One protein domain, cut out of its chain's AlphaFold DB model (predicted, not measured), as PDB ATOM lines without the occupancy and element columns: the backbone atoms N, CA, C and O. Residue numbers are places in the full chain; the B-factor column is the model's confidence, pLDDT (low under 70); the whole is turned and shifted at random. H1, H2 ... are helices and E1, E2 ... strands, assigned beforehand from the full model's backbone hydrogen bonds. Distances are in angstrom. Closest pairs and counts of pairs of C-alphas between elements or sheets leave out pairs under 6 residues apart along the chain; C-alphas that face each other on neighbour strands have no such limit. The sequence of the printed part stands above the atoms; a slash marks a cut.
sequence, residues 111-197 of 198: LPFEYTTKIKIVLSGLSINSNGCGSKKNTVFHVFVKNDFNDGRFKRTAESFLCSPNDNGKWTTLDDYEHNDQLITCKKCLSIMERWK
ATOM      1  N   LEU A 111     623.365 669.070 701.435       89.81
ATOM      2  CA  LEU A 111     622.167 669.863 701.727       89.81
ATOM      3  C   LEU A 111     621.830 669.838 703.233       89.81
ATOM      4  O   LEU A 111     621.747 668.757 703.812       89.81
ATOM      5  N   PRO A 112     621.602 671.001 703.875       90.88
ATOM      6  CA  PRO A 112     621.376 671.107 705.323       90.88
ATOM      7  C   PRO A 112     619.927 670.809 705.748       90.88
ATOM      8  O   PRO A 112     619.510 671.171 706.844       90.88
ATOM      9  N   PHE A 113     619.134 670.195 704.874       90.50
ATOM     10  CA  PHE A 113     617.733 669.868 705.109       90.50
ATOM     11  C   PHE A 113     617.399 668.527 704.467       90.50
ATOM     12  O   PHE A 113     618.057 668.079 703.525       90.50
ATOM     13  N   GLU A 114     616.338 667.902 704.962       91.81
ATOM     14  CA  GLU A 114     615.825 666.669 704.391       91.81
ATOM     15  C   GLU A 114     615.131 666.949 703.053       91.81
ATOM     16  O   GLU A 114     614.314 667.870 702.925       91.81
ATOM     17  N   TYR A 115     615.470 666.153 702.044       91.38
ATOM     18  CA  TYR A 115     614.925 666.299 700.706       91.38
ATOM     19  C   TYR A 115     614.682 664.946 700.046       91.38
ATOM     20  O   TYR A 115     615.298 663.939 700.387       91.38
ATOM     21  N   THR A 116     613.793 664.953 699.062       90.56
ATOM     22  CA  THR A 116     613.611 663.871 698.094       90.56
ATOM     23  C   THR A 116     613.684 664.447 696.685       90.56
ATOM     24  O   THR A 116     613.610 665.664 696.481       90.56
ATOM     25  N   THR A 117     613.863 663.582 695.700       90.06
ATOM     26  CA  THR A 117     613.773 663.958 694.297       90.06
ATOM     27  C   THR A 117     612.342 663.735 693.821       90.06
ATOM     28  O   THR A 117     611.809 662.632 693.931       90.06
ATOM     29  N   LYS A 118     611.722 664.775 693.260       87.69
ATOM     30  CA  LYS A 118     610.406 664.672 692.614       87.69
ATOM     31  C   LYS A 118     610.420 665.289 691.228       87.69
ATOM     32  O   LYS A 118     611.191 666.209 690.936       87.69
ATOM     33  N   ILE A 119     609.529 664.795 690.381       84.81
ATOM     34  CA  ILE A 119     609.310 665.334 689.050       84.81
ATOM     35  C   ILE A 119     608.223 666.402 689.116       84.81
ATOM     36  O   ILE A 119     607.135 666.193 689.643       84.81
ATOM     37  N   LYS A 120     608.500 667.559 688.520       78.94
ATOM     38  CA  LYS A 120     607.476 668.563 688.243       78.94
ATOM     39  C   LYS A 120     606.985 668.350 686.815       78.94
ATOM     40  O   LYS A 120     607.576 668.880 685.872       78.94
ATOM     41  N   ILE A 121     605.945 667.533 686.646       75.94
ATOM     42  CA  ILE A 121     605.444 667.173 685.313       75.94
ATOM     43  C   ILE A 121     604.930 668.427 684.605       75.94
ATOM     44  O   ILE A 121     604.070 669.152 685.105       75.94
ATOM     45  N   VAL A 122     605.462 668.676 683.409       73.00
ATOM     46  CA  VAL A 122     604.948 669.708 682.510       73.00
ATOM     47  C   VAL A 122     604.097 669.014 681.456       73.00
ATOM     48  O   VAL A 122     604.625 668.305 680.594       73.00
ATOM     49  N   LEU A 123     602.780 669.221 681.516       72.44
ATOM     50  CA  LEU A 123     601.852 668.669 680.531       72.44
ATOM     51  C   LEU A 123     602.180 669.200 679.130       72.44
ATOM     52  O   LEU A 123     602.384 670.401 678.922       72.44
ATOM     53  N   SER A 124     602.241 668.299 678.152       71.75
ATOM     54  CA  SER A 124     602.552 668.653 676.764       71.75
ATOM     55  C   SER A 124     601.363 669.194 675.985       71.75
ATOM     56  O   SER A 124     601.579 669.789 674.926       71.75
ATOM     57  N   GLY A 125     600.138 668.973 676.473       74.81
ATOM     58  CA  GLY A 125     598.917 669.225 675.710       74.81
ATOM     59  C   GLY A 125     598.870 668.438 674.396       74.81
ATOM     60  O   GLY A 125     598.292 668.927 673.436       74.81
ATOM     61  N   LEU A 126     599.550 667.280 674.324       75.31
ATOM     62  CA  LEU A 126     599.704 666.459 673.111       75.31
ATOM     63  C   LEU A 126     600.350 667.201 671.923       75.31
ATOM     64  O   LEU A 126     600.166 666.838 670.765       75.31
ATOM     65  N   SER A 127     601.139 668.241 672.201       72.00
ATOM     66  CA  SER A 127     601.905 668.955 671.176       72.00
ATOM     67  C   SER A 127     603.073 668.122 670.628       72.00
ATOM     68  O   SER A 127     603.512 667.151 671.244       72.00
ATOM     69  N   ILE A 128     603.642 668.559 669.498       73.81
ATOM     70  CA  ILE A 128     604.773 667.916 668.796       73.81
ATOM     71  C   ILE A 128     606.006 667.637 669.684       73.81
ATOM     72  O   ILE A 128     606.819 666.769 669.383       73.81
ATOM     73  N   ASN A 129     606.128 668.339 670.816       69.50
ATOM     74  CA  ASN A 129     607.221 668.191 671.782       69.50
ATOM     75  C   ASN A 129     606.891 667.245 672.953       69.50
ATOM     76  O   ASN A 129     607.570 667.262 673.986       69.50
ATOM     77  N   SER A 130     605.834 666.444 672.826       72.38
ATOM     78  CA  SER A 130     605.467 665.435 673.813       72.38
ATOM     79  C   SER A 130     606.351 664.189 673.719       72.38
ATOM     80  O   SER A 130     606.861 663.842 672.659       72.38
ATOM     81  N   ASN A 131     606.475 663.484 674.842       67.94
ATOM     82  CA  ASN A 131     607.046 662.140 674.927       67.94
ATOM     83  C   ASN A 131     606.066 661.026 674.503       67.94
ATOM     84  O   ASN A 131     606.329 659.860 674.763       67.94
ATOM     85  N   GLY A 132     604.900 661.359 673.936       67.00
ATOM     86  CA  GLY A 132     603.845 660.379 673.630       67.00
ATOM     87  C   GLY A 132     603.070 659.878 674.859       67.00
ATOM     88  O   GLY A 132     602.021 659.268 674.704       67.00
ATOM     89  N   CYS A 133     603.521 660.204 676.073       68.31
ATOM     90  CA  CYS A 133     602.874 659.863 677.346       68.31
ATOM     91  C   CYS A 133     602.203 661.068 678.042       68.31
ATOM     92  O   CYS A 133     602.011 661.066 679.252       68.31
ATOM     93  N   GLY A 134     601.904 662.147 677.307       66.06
ATOM     94  CA  GLY A 134     601.251 663.352 677.855       66.06
ATOM     95  C   GLY A 134     602.175 664.325 678.609       66.06
ATOM     96  O   GLY A 134     601.786 665.465 678.872       66.06
ATOM     97  N   SER A 135     603.425 663.937 678.880       71.06
ATOM     98  CA  SER A 135     604.473 664.827 679.396       71.06
ATOM     99  C   SER A 135     605.288 665.466 678.264       71.06
ATOM    100  O   SER A 135     605.353 664.955 677.133       71.06
ATOM    101  N   LYS A 136     605.897 666.622 678.544       73.81
ATOM    102  CA  LYS A 136     606.900 667.236 677.661       73.81
ATOM    103  C   LYS A 136     608.274 666.595 677.854       73.81
ATOM    104  O   LYS A 136     608.649 666.234 678.969       73.81
ATOM    105  N   LYS A 137     609.069 666.603 676.779       68.19
ATOM    106  CA  LYS A 137     610.490 666.201 676.764       68.19
ATOM    107  C   LYS A 137     611.366 666.913 677.801       68.19
ATOM    108  O   LYS A 137     612.386 666.378 678.206       68.19
ATOM    109  N   ASN A 138     610.985 668.114 678.234       70.69
ATOM    110  CA  ASN A 138     611.743 668.926 679.189       70.69
ATOM    111  C   ASN A 138     611.332 668.709 680.656       70.69
ATOM    112  O   ASN A 138     611.581 669.577 681.494       70.69
ATOM    113  N   THR A 139     610.678 667.590 680.955       78.56
ATOM    114  CA  THR A 139     610.391 667.179 682.327       78.56
ATOM    115  C   THR A 139     611.715 666.845 683.023       78.56
ATOM    116  O   THR A 139     612.516 666.077 682.498       78.56
ATOM    117  N   VAL A 140     611.981 667.483 684.163       86.06
ATOM    118  CA  VAL A 140     613.259 667.391 684.887       86.06
ATOM    119  C   VAL A 140     613.022 667.023 686.346       86.06
ATOM    120  O   VAL A 140     611.941 667.245 686.892       86.06
ATOM    121  N   PHE A 141     614.059 666.491 686.982       89.56
ATOM    122  CA  PHE A 141     614.051 666.127 688.392       89.56
ATOM    123  C   PHE A 141     614.432 667.327 689.259       89.56
ATOM    124  O   PHE A 141     615.404 668.043 688.980       89.56
ATOM    125  N   HIS A 142     613.657 667.548 690.314       90.88
ATOM    126  CA  HIS A 142     613.793 668.667 691.235       90.88
ATOM    127  C   HIS A 142     614.057 668.186 692.659       90.88
ATOM    128  O   HIS A 142     613.606 667.119 693.063       90.88
ATOM    129  N   VAL A 143     614.725 669.036 693.441       90.94
ATOM    130  CA  VAL A 143     614.815 668.871 694.895       90.94
ATOM    131  C   VAL A 143     613.482 669.285 695.509       90.94
ATOM    132  O   VAL A 143     613.060 670.436 695.345       90.94
ATOM    133  N   PHE A 144     612.844 668.357 696.210       90.31
ATOM    134  CA  PHE A 144     611.629 668.561 696.985       90.31
ATOM    135  C   PHE A 144     611.979 668.553 698.471       90.31
ATOM    136  O   PHE A 144     612.557 667.594 698.977       90.31
ATOM    137  N   VAL A 145     611.686 669.656 699.147       90.62
ATOM    138  CA  VAL A 145     612.055 669.903 700.541       90.62
ATOM    139  C   VAL A 145     611.012 669.253 701.448       90.62
ATOM    140  O   VAL A 145     609.823 669.521 701.291       90.62
ATOM    141  N   LYS A 146     611.437 668.401 702.391       90.06
ATOM    142  CA  LYS A 146     610.513 667.712 703.313       90.06
ATOM    143  C   LYS A 146     610.166 668.545 704.547       90.06
ATOM    144  O   LYS A 146     609.033 668.495 705.000       90.06
ATOM    145  N   ASN A 147     611.105 669.358 705.031       90.38
ATOM    146  CA  ASN A 147     610.956 670.129 706.268       90.38
ATOM    147  C   ASN A 147     611.188 671.622 706.022       90.38
ATOM    148  O   ASN A 147     611.989 671.991 705.164       90.38
ATOM    149  N   ASP A 148     610.532 672.480 706.804       90.88
ATOM    150  CA  ASP A 148     610.785 673.922 706.768       90.88
ATOM    151  C   ASP A 148     612.282 674.210 706.944       90.88
ATOM    152  O   ASP A 148     612.933 673.718 707.866       90.88
ATOM    153  N   PHE A 149     612.828 675.036 706.058       90.81
ATOM    154  CA  PHE A 149     614.230 675.421 706.080       90.81
ATOM    155  C   PHE A 149     614.376 676.933 705.957       90.81
ATOM    156  O   PHE A 149     613.812 677.575 705.064       90.81
ATOM    157  N   ASN A 150     615.171 677.509 706.854       90.88
ATOM    158  CA  ASN A 150     615.452 678.933 706.887       90.88
ATOM    159  C   ASN A 150     616.944 679.167 707.125       90.88
ATOM    160  O   ASN A 150     617.478 678.794 708.166       90.88
ATOM    161  N   ASP A 151     617.581 679.828 706.168       86.31
ATOM    162  CA  ASP A 151     618.968 680.266 706.228       86.31
ATOM    163  C   ASP A 151     619.050 681.736 705.785       86.31
ATOM    164  O   ASP A 151     619.051 682.085 704.596       86.31
ATOM    165  N   GLY A 152     619.014 682.632 706.772       86.56
ATOM    166  CA  GLY A 152     618.996 684.079 706.576       86.56
ATOM    167  C   GLY A 152     617.799 684.559 705.745       86.56
ATOM    168  O   GLY A 152     616.667 684.636 706.220       86.56
ATOM    169  N   ARG A 153     618.061 684.955 704.491       85.44
ATOM    170  CA  ARG A 153     617.018 685.383 703.536       85.44
ATOM    171  C   ARG A 153     616.446 684.222 702.719       85.44
ATOM    172  O   ARG A 153     615.437 684.404 702.038       85.44
ATOM    173  N   PHE A 154     617.092 683.058 702.739       86.06
ATOM    174  CA  PHE A 154     616.641 681.885 702.007       86.06
ATOM    175  C   PHE A 154     615.650 681.096 702.860       86.06
ATOM    176  O   PHE A 154     616.021 680.497 703.862       86.06
ATOM    177  N   LYS A 155     614.379 681.104 702.452       89.25
ATOM    178  CA  LYS A 155     613.294 680.407 703.149       89.25
ATOM    179  C   LYS A 155     612.608 679.424 702.218       89.25
ATOM    180  O   LYS A 155     612.280 679.784 701.081       89.25
ATOM    181  N   ARG A 156     612.391 678.204 702.689       90.62
ATOM    182  CA  ARG A 156     611.602 677.171 702.017       90.62
ATOM    183  C   ARG A 156     610.666 676.542 703.025       90.62
ATOM    184  O   ARG A 156     611.089 676.220 704.130       90.62
ATOM    185  N   THR A 157     609.407 676.428 702.638       88.12
ATOM    186  CA  THR A 157     608.427 675.687 703.418       88.12
ATOM    187  C   THR A 157     608.580 674.200 703.124       88.12
ATOM    188  O   THR A 157     609.072 673.815 702.058       88.12
ATOM    189  N   ALA A 158     608.131 673.370 704.052       87.62
ATOM    190  CA  ALA A 158     607.911 671.959 703.835       87.62
ATOM    191  C   ALA A 158     607.028 671.749 702.598       87.62
ATOM    192  O   ALA A 158     606.208 672.599 702.229       87.62
ATOM    193  N   GLU A 159     607.247 670.619 701.935       86.38
ATOM    194  CA  GLU A 159     606.505 670.184 700.754       86.38
ATOM    195  C   GLU A 159     606.586 671.152 699.559       86.38
ATOM    196  O   GLU A 159     605.688 671.241 698.715       86.38
ATOM    197  N   SER A 160     607.698 671.883 699.459       86.94
ATOM    198  CA  SER A 160     607.964 672.814 698.366       86.94
ATOM    199  C   SER A 160     609.161 672.374 697.523       86.94
ATOM    200  O   SER A 160     610.093 671.711 697.978       86.94
ATOM    201  N   PHE A 161     609.187 672.794 696.257       88.75
ATOM    202  CA  PHE A 161     610.375 672.620 695.424       88.75
ATOM    203  C   PHE A 161     611.444 673.657 695.777       88.75
ATOM    204  O   PHE A 161     611.157 674.843 695.948       88.75
ATOM    205  N   LEU A 162     612.718 673.257 695.776       90.19
ATOM    206  CA  LEU A 162     613.832 674.167 696.065       90.19
ATOM    207  C   LEU A 162     613.878 675.358 695.091       90.19
ATOM    208  O   LEU A 162     614.181 676.492 695.478       90.19
ATOM    209  N   CYS A 163     613.546 675.118 693.821       89.31
ATOM    210  CA  CYS A 163     613.557 676.135 692.774       89.31
ATOM    211  C   CYS A 163     612.334 677.064 692.766       89.31
ATOM    212  O   CYS A 163     612.364 678.048 692.026       89.31
ATOM    213  N   SER A 164     611.271 676.763 693.523       84.38
ATOM    214  CA  SER A 164     610.068 677.600 693.574       84.38
ATOM    215  C   SER A 164     609.466 677.632 694.985       84.38
ATOM    216  O   SER A 164     608.922 676.625 695.433       84.38
ATOM    217  N   PRO A 165     609.544 678.773 695.693       70.50
ATOM    218  CA  PRO A 165     609.049 678.888 697.063       70.50
ATOM    219  C   PRO A 165     607.518 678.863 697.189       70.50
ATOM    220  O   PRO A 165     607.027 678.521 698.253       70.50
ATOM    221  N   ASN A 166     606.768 679.212 696.137       66.50
ATOM    222  CA  ASN A 166     605.312 679.438 696.216       66.50
ATOM    223  C   ASN A 166     604.479 678.312 695.593       66.50
ATOM    224  O   ASN A 166     603.293 678.478 695.313       66.50
ATOM    225  N   ASP A 167     605.114 677.181 695.313       62.97
ATOM    226  CA  ASP A 167     604.522 676.164 694.458       62.97
ATOM    227  C   ASP A 167     603.572 675.203 695.187       62.97
ATOM    228  O   ASP A 167     602.904 674.461 694.477       62.97
ATOM    229  N   ASN A 168     603.487 675.226 696.530       56.56
ATOM    230  CA  ASN A 168     602.588 674.443 697.414       56.56
ATOM    231  C   ASN A 168     602.153 673.058 696.884       56.56
ATOM    232  O   ASN A 168     600.984 672.699 697.005       56.56
ATOM    233  N   GLY A 169     603.021 672.316 696.194       53.47
ATOM    234  CA  GLY A 169     602.632 671.072 695.522       53.47
ATOM    235  C   GLY A 169     601.487 671.178 694.491       53.47
ATOM    236  O   GLY A 169     601.001 670.141 694.060       53.47
ATOM    237  N   LYS A 170     601.058 672.375 694.045       53.28
ATOM    238  CA  LYS A 170     599.951 672.598 693.080       53.28
ATOM    239  C   LYS A 170     600.342 672.278 691.632       53.28
ATOM    240  O   LYS A 170     600.103 673.053 690.706       53.28
ATOM    241  N   TRP A 171     600.976 671.136 691.444       63.28
ATOM    242  CA  TRP A 171     601.352 670.576 690.156       63.28
ATOM    243  C   TRP A 171     600.598 669.273 690.009       63.28
ATOM    244  O   TRP A 171     600.115 668.720 690.993       63.28
ATOM    245  N   THR A 172     600.437 668.807 688.780       56.59
ATOM    246  CA  THR A 172     599.708 667.567 688.527       56.59
ATOM    247  C   THR A 172     600.332 666.439 689.351       56.59
ATOM    248  O   THR A 172     601.470 666.056 689.075       56.59
ATOM    249  N   THR A 173     599.596 665.926 690.338       53.97
ATOM    250  CA  THR A 173     599.911 664.773 691.204       53.97
ATOM    251  C   THR A 173     599.828 663.464 690.420       53.97
ATOM    252  O   THR A 173     599.209 662.491 690.829       53.97
ATOM    253  N   LEU A 174     600.392 663.455 689.215       56.19
ATOM    254  CA  LEU A 174     600.495 662.246 688.404       56.19
ATOM    255  C   LEU A 174     601.658 661.364 688.872       56.19
ATOM    256  O   LEU A 174     601.783 660.240 688.399       56.19
ATOM    257  N   ASP A 175     602.502 661.869 689.773       60.59
ATOM    258  CA  ASP A 175     603.690 661.181 690.254       60.59
ATOM    259  C   ASP A 175     603.875 661.423 691.758       60.59
ATOM    260  O   ASP A 175     604.548 662.361 692.193       60.59
ATOM    261  N   ASP A 176     603.204 660.587 692.552       63.22
ATOM    262  CA  ASP A 176     603.335 660.564 694.014       63.22
ATOM    263  C   ASP A 176     604.581 659.784 694.474       63.22
ATOM    264  O   ASP A 176     604.875 659.736 695.670       63.22
ATOM    265  N   TYR A 177     605.346 659.204 693.541       69.06
ATOM    266  CA  TYR A 177     606.542 658.437 693.865       69.06
ATOM    267  C   TYR A 177     607.737 659.345 694.183       69.06
ATOM    268  O   TYR A 177     608.007 660.356 693.530       69.06
ATOM    269  N   GLU A 178     608.475 658.969 695.225       75.56
ATOM    270  CA  GLU A 178     609.792 659.532 695.505       75.56
ATOM    271  C   GLU A 178     610.832 658.880 694.590       75.56
ATOM    272  O   GLU A 178     610.995 657.662 694.596       75.56
ATOM    273  N   HIS A 179     611.584 659.696 693.855       79.31
ATOM    274  CA  HIS A 179     612.594 659.245 692.890       79.31
ATOM    275  C   HIS A 179     614.009 659.398 693.460       79.31
ATOM    276  O   HIS A 179     614.876 660.032 692.861       79.31
ATOM    277  N   ASN A 180     614.245 658.897 694.677       74.88
ATOM    278  CA  ASN A 180     615.491 659.112 695.446       74.88
ATOM    279  C   ASN A 180     616.769 658.551 694.774       74.88
ATOM    280  O   ASN A 180     617.895 658.830 695.213       74.88
ATOM    281  N   ASP A 181     616.580 657.756 693.729       79.06
ATOM    282  CA  ASP A 181     617.548 657.160 692.813       79.06
ATOM    283  C   ASP A 181     617.770 657.998 691.539       79.06
ATOM    284  O   ASP A 181     618.520 657.599 690.657       79.06
ATOM    285  N   GLN A 182     617.148 659.170 691.410       86.06
ATOM    286  CA  GLN A 182     617.284 660.024 690.233       86.06
ATOM    287  C   GLN A 182     618.112 661.272 690.534       86.06
ATOM    288  O   GLN A 182     617.984 661.924 691.577       86.06
ATOM    289  N   LEU A 183     618.989 661.614 689.588       89.19
ATOM    290  CA  LEU A 183     619.826 662.808 689.655       89.19
ATOM    291  C   LEU A 183     618.976 664.058 689.453       89.19
ATOM    292  O   LEU A 183     618.128 664.117 688.564       89.19
ATOM    293  N   ILE A 184     619.266 665.107 690.220       91.62
ATOM    294  CA  ILE A 184     618.632 666.412 690.039       91.62
ATOM    295  C   ILE A 184     619.104 667.023 688.719       91.62
ATOM    296  O   ILE A 184     620.281 667.337 688.553       91.62
ATOM    297  N   THR A 185     618.177 667.253 687.789       91.31
ATOM    298  CA  THR A 185     618.481 667.833 686.470       91.31
ATOM    299  C   THR A 185     617.948 669.258 686.301       91.31
ATOM    300  O   THR A 185     618.289 669.949 685.338       91.31
ATOM    301  N   CYS A 186     617.151 669.765 687.249       90.75
ATOM    302  CA  CYS A 186     616.689 671.149 687.215       90.75
ATOM    303  C   CYS A 186     617.848 672.145 687.414       90.75
ATOM    304  O   CYS A 186     618.384 672.291 688.513       90.75
ATOM    305  N   LYS A 187     618.150 672.934 686.375       92.19
ATOM    306  CA  LYS A 187     619.205 673.968 686.389       92.19
ATOM    307  C   LYS A 187     619.087 674.955 687.556       92.19
ATOM    308  O   LYS A 187     620.094 675.330 688.148       92.19
ATOM    309  N   LYS A 188     617.861 675.364 687.910       91.69
ATOM    310  CA  LYS A 188     617.622 676.274 689.043       91.69
ATOM    311  C   LYS A 188     617.939 675.604 690.379       91.69
ATOM    312  O   LYS A 188     618.583 676.232 691.212       91.69
ATOM    313  N   CYS A 189     617.522 674.350 690.577       92.50
ATOM    314  CA  CYS A 189     617.888 673.593 691.776       92.50
ATOM    315  C   CYS A 189     619.409 673.506 691.891       92.50
ATOM    316  O   CYS A 189     619.943 673.952 692.898       92.50
ATOM    317  N   LEU A 190     620.095 673.071 690.829       94.00
ATOM    318  CA  LEU A 190     621.557 672.973 690.802       94.00
ATOM    319  C   LEU A 190     622.235 674.308 691.152       94.00
ATOM    320  O   LEU A 190     623.077 674.343 692.038       94.00
ATOM    321  N   SER A 191     621.792 675.427 690.566       93.94
ATOM    322  CA  SER A 191     622.357 676.752 690.887       93.94
ATOM    323  C   SER A 191     622.178 677.180 692.349       93.94
ATOM    324  O   SER A 191     623.000 677.922 692.877       93.94
ATOM    325  N   ILE A 192     621.107 676.733 693.016       92.50
ATOM    326  CA  ILE A 192     620.882 677.005 694.441       92.50
ATOM    327  C   ILE A 192     621.747 676.066 695.287       92.50
ATOM    328  O   ILE A 192     622.316 676.504 696.283       92.50
ATOM    329  N   MET A 193     621.865 674.801 694.876       93.25
ATOM    330  CA  MET A 193     622.645 673.774 695.570       93.25
ATOM    331  C   MET A 193     624.145 674.075 695.613       93.25
ATOM    332  O   MET A 193     624.796 673.647 696.560       93.25
ATOM    333  N   GLU A 194     624.681 674.849 694.664       93.19
ATOM    334  CA  GLU A 194     626.079 675.315 694.685       93.19
ATOM    335  C   GLU A 194     626.455 676.035 695.998       93.19
ATOM    336  O   GLU A 194     627.619 676.037 696.378       93.19
ATOM    337  N   ARG A 195     625.481 676.571 696.753       89.75
ATOM    338  CA  ARG A 195     625.698 677.125 698.107       89.75
ATOM    339  C   ARG A 195     626.230 676.108 699.119       89.75
ATOM    340  O   ARG A 195     626.862 676.503 700.090       89.75
ATOM    341  N   TRP A 196     625.928 674.831 698.910       91.88
ATOM    342  CA  TRP A 196     626.260 673.725 699.811       91.88
ATOM    343  C   TRP A 196     627.118 672.665 699.124       91.88
ATOM    344  O   TRP A 196     627.093 671.486 699.488       91.88
ATOM    345  N   LYS A 197     627.846 673.076 698.089       91.56
ATOM    346  CA  LYS A 197     628.873 672.253 697.471       91.56
ATOM    347  C   LYS A 197     630.071 672.170 698.410       91.56
ATOM    348  O   LYS A 197     630.466 673.188 698.976       91.56
TER     349      LYS A 197
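This is residues 111 to 197 of the 198 residues of an uncharacterized protein of Lysinibacillus sphaericus (strain C3-41) (UniProt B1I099). With little regular structure, the domain has a hairpin of E1 and E2 in its middle, a smaller hairpin of E3 and E4 towards one end, and a loop, residues 120 to 140, reaching to the other. H1 lies near E2, and residues 157 to 186 wrap round the first hairpin to reach H1. The 87 printed residues, 26 in named elements, run E1 E2 E3 E4 H1; the class is mixed, both sheets antiparallel. It is compact, radius of gyration of the C-alphas 13.6 A, but elongated, 43 by 24 by 23 A.

E1, residues 115 to 119, and E2, residues 141 to 145, are antiparallel at 141 degrees; N 116 and O 144 are within hydrogen-bond range at 2.9 A. Residues 144 to 145 also pair with 160 to 161, antiparallel. The closest C-alphas of E2 and H1, residues 187 to 196, are those of His 142 and Cys 189, 6.4 A. In H1, 4 of 6 O i to N i+4 pairs are within hydrogen-bond range. E3, residues 149 to 151, and E4, residues 154 to 156, form an antiparallel hairpin; N 151 and O 154 are 2.9 A apart. E1 and H1 are apart.

E1, 13.0 A, begins at C-alpha 115 (614.925, 666.299, 700.706); E2 is 12.9 A, E3 6.8 A and E4 6.9 A. H1, 15.2 A, ends at C-alpha 196 (626.260, 673.725, 699.811).

The farthest C-alphas, those of Ile 128 and Gly 152, are 43.5 A apart. The printed part has no cut; the links E1 to E2 and E4 to H1 are long. Residues 129, 131 to 134, 137 and 166 to 177 are under pLDDT 70.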